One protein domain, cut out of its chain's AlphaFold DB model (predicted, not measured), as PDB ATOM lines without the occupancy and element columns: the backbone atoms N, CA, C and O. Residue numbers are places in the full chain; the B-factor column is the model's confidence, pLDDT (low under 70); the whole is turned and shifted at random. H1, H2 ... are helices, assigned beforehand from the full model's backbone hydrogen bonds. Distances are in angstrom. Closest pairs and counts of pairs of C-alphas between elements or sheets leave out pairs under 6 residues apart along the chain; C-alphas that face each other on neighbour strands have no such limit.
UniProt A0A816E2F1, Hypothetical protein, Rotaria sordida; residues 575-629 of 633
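What this domain is: This is residues 575 to 629 of the 633 residues of the protein "Hypothetical protein" of Rotaria sordida (UniProt A0A816E2F1). A long straight helix, H1, and a shorter one, H2, meet near their ends as an open, flat V, and most of each arm stands free. The printed part has 55 residues with two named helices, H1 then H2, and no named strand; its class is all helix. It is extended, with a radius of gyration of the C-alphas of 18.8 A and spans of 57 by 31 by 5 A.

Where its parts are: H1 covers residues 575 to 608, 49.5 A from first to last C-alpha, beginning at C-alpha 575 (1.903, 36.538, 26.702). H2 covers residues 611 to 629, 28.2 A long, ending at C-alpha 629 (47.857, 47.618, 11.753).

How they stand to each other: H1 and H2 are close but not clearly touching; their closest C-alphas, of Asn 606 and Leu 614, are 7.7 A apart. They run opposite ways at a steep tilt of 54 degrees. In H1 every O i to N i+4 pair is within hydrogen-bond range; in H2, 13 of 15 are.

The domain as a whole: The two C-alphas farthest apart, of Lys 575 and Pro 612, are 57.5 A apart. The printed part has no cut, and the link from H1 to H2 is tight. Mean pLDDT of the printed part is 84.2; residues 611 to 616 are under 70.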
ATOM      1  N   LYS A 575       1.211  37.304  25.639       93.06
ATOM      2  CA  LYS A 575       1.903  36.538  26.702       93.06
ATOM      3  C   LYS A 575       3.208  35.882  26.231       93.06
ATOM      4  O   LYS A 575       4.177  35.841  26.984       93.06
ATOM      5  N   ASP A 576       3.265  35.411  24.988       91.25
ATOM      6  CA  ASP A 576       4.479  34.795  24.440       91.25
ATOM      7  C   ASP A 576       5.585  35.819  24.165       91.25
ATOM      8  O   ASP A 576       6.762  35.562  24.430       91.25
ATOM      9  N   SER A 577       5.213  37.011  23.699       90.25
ATOM     10  CA  SER A 577       6.139  38.129  23.514       90.25
ATOM     11  C   SER A 577       6.672  38.640  24.858       90.25
ATOM     12  O   SER A 577       7.860  38.938  24.954       90.25
ATOM     13  N   LEU A 578       5.850  38.629  25.916       88.19
ATOM     14  CA  LEU A 578       6.284  38.945  27.282       88.19
ATOM     15  C   LEU A 578       7.361  37.974  27.772       88.19
ATOM     16  O   LEU A 578       8.432  38.411  28.183       88.19
ATOM     17  N   ARG A 579       7.134  36.663  27.629       91.00
ATOM     18  CA  ARG A 579       8.120  35.634  28.005       91.00
ATOM     19  C   ARG A 579       9.434  35.770  27.237       91.00
ATOM     20  O   ARG A 579      10.503  35.486  27.777       91.00
ATOM     21  N   LEU A 580       9.376  36.170  25.965       92.81
ATOM     22  CA  LEU A 580      10.579  36.402  25.165       92.81
ATOM     23  C   LEU A 580      11.355  37.630  25.660       92.81
ATOM     24  O   LEU A 580      12.582  37.577  25.734       92.81
ATOM     25  N   ILE A 581      10.647  38.704  26.019       87.00
ATOM     26  CA  ILE A 581      11.233  39.923  26.589       87.00
ATOM     27  C   ILE A 581      11.874  39.627  27.949       87.00
ATOM     28  O   ILE A 581      13.019  40.011  28.159       87.00
ATOM     29  N   GLU A 582      11.198  38.888  28.831       89.56
ATOM     30  CA  GLU A 582      11.734  38.487  30.141       89.56
ATOM     31  C   GLU A 582      13.021  37.665  29.995       89.56
ATOM     32  O   GLU A 582      14.048  38.010  30.575       89.56
ATOM     33  N   ARG A 583      13.036  36.655  29.112       92.94
ATOM     34  CA  ARG A 583      14.260  35.881  28.823       92.94
ATOM     35  C   ARG A 583      15.381  36.734  28.231       92.94
ATOM     36  O   ARG A 583      16.557  36.456  28.463       92.94
ATOM     37  N   ALA A 584      15.048  37.729  27.408       88.56
ATOM     38  CA  ALA A 584      16.039  38.651  26.861       88.56
ATOM     39  C   ALA A 584      16.619  39.555  27.959       88.56
ATOM     40  O   ALA A 584      17.830  39.783  27.975       88.56
ATOM     41  N   GLN A 585      15.782  40.006  28.895       88.19
ATOM     42  CA  GLN A 585      16.196  40.793  30.051       88.19
ATOM     43  C   GLN A 585      17.112  39.985  30.982       88.19
ATOM     44  O   GLN A 585      18.209  40.447  31.284       88.19
ATOM     45  N   GLU A 586      16.751  38.747  31.329       92.44
ATOM     46  CA  GLU A 586      17.601  37.849  32.131       92.44
ATOM     47  C   GLU A 586      18.979  37.624  31.486       92.44
ATOM     48  O   GLU A 586      20.016  37.639  32.152       92.44
ATOM     49  N   ARG A 587      19.025  37.442  30.158       89.06
ATOM     50  CA  ARG A 587      20.293  37.305  29.421       89.06
ATOM     51  C   ARG A 587      21.130  38.578  29.474       89.06
ATOM     52  O   ARG A 587      22.356  38.494  29.575       89.06
ATOM     53  N   PHE A 588      20.491  39.738  29.383       89.75
ATOM     54  CA  PHE A 588      21.170  41.023  29.476       89.75
ATOM     55  C   PHE A 588      21.749  41.250  30.878       89.75
ATOM     56  O   PHE A 588      22.935  41.554  30.997       89.75
ATOM     57  N   GLU A 589      20.969  41.006  31.931       88.69
ATOM     58  CA  GLU A 589      21.417  41.106  33.327       88.69
ATOM     59  C   GLU A 589      22.576  40.145  33.617       88.69
ATOM     60  O   GLU A 589      23.606  40.555  34.152       88.69
ATOM     61  N   ARG A 590      22.496  38.897  33.137       90.62
ATOM     62  CA  ARG A 590      23.604  37.935  33.231       90.62
ATOM     63  C   ARG A 590      24.866  38.413  32.508       90.62
ATOM     64  O   ARG A 590      25.974  38.153  32.969       90.62
ATOM     65  N   THR A 591      24.722  39.113  31.383       91.88
ATOM     66  CA  THR A 591      25.862  39.679  30.643       91.88
ATOM     67  C   THR A 591      26.516  40.825  31.418       91.88
ATOM     68  O   THR A 591      27.743  40.922  31.442       91.88
ATOM     69  N   LEU A 592      25.720  41.674  32.078       88.62
ATOM     70  CA  LEU A 592      26.235  42.738  32.945       88.62
ATOM     71  C   LEU A 592      26.974  42.173  34.164       88.62
ATOM     72  O   LEU A 592      28.069  42.644  34.467       88.62
ATOM     73  N   GLU A 593      26.429  41.138  34.803       91.12
ATOM     74  CA  GLU A 593      27.074  40.449  35.927       91.12
ATOM     75  C   GLU A 593      28.415  39.827  35.509       91.12
ATOM     76  O   GLU A 593      29.440  40.048  36.153       91.12
ATOM     77  N   LEU A 594      28.455  39.121  34.373       92.69
ATOM     78  CA  LEU A 594      29.703  38.562  33.843       92.69
ATOM     79  C   LEU A 594      30.740  39.648  33.536       92.69
ATOM     80  O   LEU A 594      31.924  39.460  33.814       92.69
ATOM     81  N   LYS A 595      30.314  40.798  33.004       91.25
ATOM     82  CA  LYS A 595      31.207  41.938  32.764       91.25
ATOM     83  C   LYS A 595      31.764  42.500  34.073       91.25
ATOM     84  O   LYS A 595      32.954  42.781  34.150       91.25
ATOM     85  N   PHE A 596      30.932  42.631  35.103       92.38
ATOM     86  CA  PHE A 596      31.371  43.074  36.425       92.38
ATOM     87  C   PHE A 596      32.384  42.103  37.050       92.38
ATOM     88  O   PHE A 596      33.398  42.529  37.608       92.38
ATOM     89  N   GLN A 597      32.157  40.795  36.917       92.25
ATOM     90  CA  GLN A 597      33.106  39.773  37.361       92.25
ATOM     91  C   GLN A 597      34.430  39.846  36.596       92.25
ATOM     92  O   GLN A 597      35.489  39.726  37.213       92.25
ATOM     93  N   LEU A 598      34.382  40.097  35.284       92.06
ATOM     94  CA  LEU A 598      35.573  40.283  34.457       92.06
ATOM     95  C   LEU A 598      36.374  41.519  34.898       92.06
ATOM     96  O   LEU A 598      37.564  41.399  35.160       92.06
ATOM     97  N   ASP A 599      35.714  42.661  35.114       91.50
ATOM     98  CA  ASP A 599      36.355  43.880  35.635       91.50
ATOM     99  C   ASP A 599      36.999  43.642  37.017       91.50
ATOM    100  O   ASP A 599      38.067  44.172  37.330       91.50
ATOM    101  N   LYS A 600      36.358  42.833  37.872       90.06
ATOM    102  CA  LYS A 600      36.895  42.461  39.189       90.06
ATOM    103  C   LYS A 600      38.126  41.562  39.068       90.06
ATOM    104  O   LYS A 600      39.063  41.718  39.853       90.06
ATOM    105  N   LEU A 601      38.131  40.634  38.110       90.31
ATOM    106  CA  LEU A 601      39.298  39.807  37.802       90.31
ATOM    107  C   LEU A 601      40.439  40.652  37.236       90.31
ATOM    108  O   LEU A 601      41.558  40.510  37.717       90.31
ATOM    109  N   ASP A 602      40.159  41.582  36.324       90.25
ATOM    110  CA  ASP A 602      41.159  42.489  35.755       90.25
ATOM    111  C   ASP A 602      41.810  43.367  36.831       90.25
ATOM    112  O   ASP A 602      43.029  43.532  36.849       90.25
ATOM    113  N   ARG A 603      41.030  43.888  37.791       89.81
ATOM    114  CA  ARG A 603      41.586  44.628  38.939       89.81
ATOM    115  C   ARG A 603      42.497  43.757  39.794       89.81
ATOM    116  O   ARG A 603      43.615  44.166  40.080       89.81
ATOM    117  N   ARG A 604      42.061  42.543  40.145       85.94
ATOM    118  CA  ARG A 604      42.878  41.596  40.925       85.94
ATOM    119  C   ARG A 604      44.146  41.185  40.188       85.94
ATOM    120  O   ARG A 604      45.185  41.007  40.815       85.94
ATOM    121  N   PHE A 605      44.056  41.018  38.873       88.19
ATOM    122  CA  PHE A 605      45.201  40.704  38.036       88.19
ATOM    123  C   PHE A 605      46.198  41.864  38.034       88.19
ATOM    124  O   PHE A 605      47.383  41.645  38.250       88.19
ATOM    125  N   ASN A 606      45.720  43.103  37.900       84.81
ATOM    126  CA  ASN A 606      46.568  44.294  37.944       84.81
ATOM    127  C   ASN A 606      47.170  44.567  39.332       84.81
ATOM    128  O   ASN A 606      48.300  45.037  39.411       84.81
ATOM    129  N   GLU A 607      46.452  44.272  40.418       87.00
ATOM    130  CA  GLU A 607      46.930  44.463  41.797       87.00
ATOM    131  C   GLU A 607      47.978  43.418  42.214       87.00
ATOM    132  O   GLU A 607      48.915  43.749  42.937       87.00
ATOM    133  N   ASN A 608      47.856  42.172  41.739       84.94
ATOM    134  CA  ASN A 608      48.766  41.075  42.098       84.94
ATOM    135  C   ASN A 608      49.889  40.830  41.077       84.94
ATOM    136  O   ASN A 608      50.729  39.952  41.289       84.94
ATOM    137  N   MET A 609      49.923  41.571  39.968       79.12
ATOM    138  CA  MET A 609      51.029  41.497  39.019       79.12
ATOM    139  C   MET A 609      52.247  42.228  39.597       79.12
ATOM    140  O   MET A 609      52.166  43.428  39.870       79.12
ATOM    141  N   PRO A 610      53.400  41.553  39.767       77.81
ATOM    142  CA  PRO A 610      54.608  42.230  40.205       77.81
ATOM    143  C   PRO A 610      54.958  43.347  39.197       77.81
ATOM    144  O   PRO A 610      54.839  43.129  37.988       77.81
ATOM    145  N   PRO A 611      55.433  44.523  39.654       69.44
ATOM    146  CA  PRO A 611      55.709  45.692  38.809       69.44
ATOM    147  C   PRO A 611      56.464  45.425  37.487       69.44
ATOM    148  O   PRO A 611      56.108  46.040  36.479       69.44
ATOM    149  N   PRO A 612      57.462  44.515  37.408       66.75
ATOM    150  CA  PRO A 612      58.124  44.217  36.135       66.75
ATOM    151  C   PRO A 612      57.230  43.518  35.092       66.75
ATOM    152  O   PRO A 612      57.505  43.634  33.899       66.75
ATOM    153  N   ALA A 613      56.153  42.833  35.492       57.75
ATOM    154  CA  ALA A 613      55.257  42.118  34.578       57.75
ATOM    155  C   ALA A 613      54.274  43.049  33.843       57.75
ATOM    156  O   ALA A 613      53.953  42.798  32.678       57.75
ATOM    157  N   LEU A 614      53.861  44.165  34.463       57.50
ATOM    158  CA  LEU A 614      53.030  45.188  33.806       57.50
ATOM    159  C   LEU A 614      53.725  45.774  32.567       57.50
ATOM    160  O   LEU A 614      53.108  45.930  31.518       57.50
ATOM    161  N   ASN A 615      55.039  45.989  32.649       67.75
ATOM    162  CA  ASN A 615      55.826  46.575  31.564       67.75
ATOM    163  C   ASN A 615      55.987  45.623  30.355       67.75
ATOM    164  O   ASN A 615      56.225  46.057  29.229       67.75
ATOM    165  N   VAL A 616      55.856  44.308  30.570       69.62
ATOM    166  CA  VAL A 616      55.887  43.293  29.501       69.62
ATOM    167  C   VAL A 616      54.518  43.168  28.826       69.62
ATOM    168  O   VAL A 616      54.447  43.050  27.603       69.62
ATOM    169  N   MET A 617      53.437  43.257  29.603       71.12
ATOM    170  CA  MET A 617      52.056  43.272  29.110       71.12
ATOM    171  C   MET A 617      51.772  44.495  28.228       71.12
ATOM    172  O   MET A 617      51.232  44.338  27.134       71.12
ATOM    173  N   ASP A 618      52.220  45.683  28.636       76.44
ATOM    174  CA  ASP A 618      52.085  46.902  27.828       76.44
ATOM    175  C   ASP A 618      52.875  46.804  26.514       76.44
ATOM    176  O   ASP A 618      52.361  47.143  25.445       76.44
ATOM    177  N   LYS A 619      54.094  46.244  26.553       75.69
ATOM    178  CA  LYS A 619      54.892  45.971  25.344       75.69
ATOM    179  C   LYS A 619      54.219  44.954  24.417       75.69
ATOM    180  O   LYS A 619      54.265  45.120  23.199       75.69
ATOM    181  N   LEU A 620      53.566  43.927  24.963       78.69
ATOM    182  CA  LEU A 620      52.816  42.937  24.183       78.69
ATOM    183  C   LEU A 620      51.538  43.523  23.568       78.69
ATOM    184  O   LEU A 620      51.253  43.254  22.401       78.69
ATOM    185  N   GLN A 621      50.798  44.362  24.299       82.50
ATOM    186  CA  GLN A 621      49.629  45.061  23.759       82.50
ATOM    187  C   GLN A 621      50.014  46.053  22.655       82.50
ATOM    188  O   GLN A 621      49.304  46.160  21.651       82.50
ATOM    189  N   PHE A 622      51.150  46.741  22.798       84.19
ATOM    190  CA  PHE A 622      51.677  47.626  21.760       84.19
ATOM    191  C   PHE A 622      52.042  46.840  20.495       84.19
ATOM    192  O   PHE A 622      51.581  47.170  19.403       84.19
ATOM    193  N   ARG A 623      52.750  45.716  20.656       78.31
ATOM    194  CA  ARG A 623      53.142  44.835  19.547       78.31
ATOM    195  C   ARG A 623      51.941  44.179  18.854       78.31
ATOM    196  O   ARG A 623      51.935  44.027  17.638       78.31
ATOM    197  N   SER A 624      50.885  43.840  19.595       81.19
ATOM    198  CA  SER A 624      49.627  43.323  19.031       81.19
ATOM    199  C   SER A 624      48.882  44.372  18.188       81.19
ATOM    200  O   SER A 624      48.333  44.043  17.131       81.19
ATOM    201  N   LYS A 625      48.900  45.646  18.612       83.69
ATOM    202  CA  LYS A 625      48.358  46.763  17.822       83.69
ATOM    203  C   LYS A 625      49.182  47.041  16.568       83.69
ATOM    204  O   LYS A 625      48.585  47.299  15.526       83.69
ATOM    205  N   GLU A 626      50.509  46.966  16.645       80.25
ATOM    206  CA  GLU A 626      51.380  47.089  15.469       80.25
ATOM    207  C   GLU A 626      51.092  45.986  14.447       80.25
ATOM    208  O   GLU A 626      50.774  46.303  13.304       80.25
ATOM    209  N   LEU A 627      51.046  44.722  14.876       78.81
ATOM    210  CA  LEU A 627      50.726  43.588  13.999       78.81
ATOM    211  C   LEU A 627      49.314  43.682  13.393       78.81
ATOM    212  O   LEU A 627      49.109  43.363  12.225       78.81
ATOM    213  N   SER A 628      48.327  44.167  14.156       80.06
ATOM    214  CA  SER A 628      46.968  44.390  13.631       80.06
ATOM    215  C   SER A 628      46.901  45.517  12.598       80.06
ATOM    216  O   SER A 628      46.060  45.478  11.700       80.06
ATOM    217  N   ASN A 629      47.758  46.531  12.724       77.25
ATOM    218  CA  ASN A 629      47.857  47.618  11.753       77.25
ATOM    219  C   ASN A 629      48.664  47.207  10.516       77.25
ATOM    220  O   ASN A 629      48.374  47.692   9.426       77.25
TER     221      ASN A 629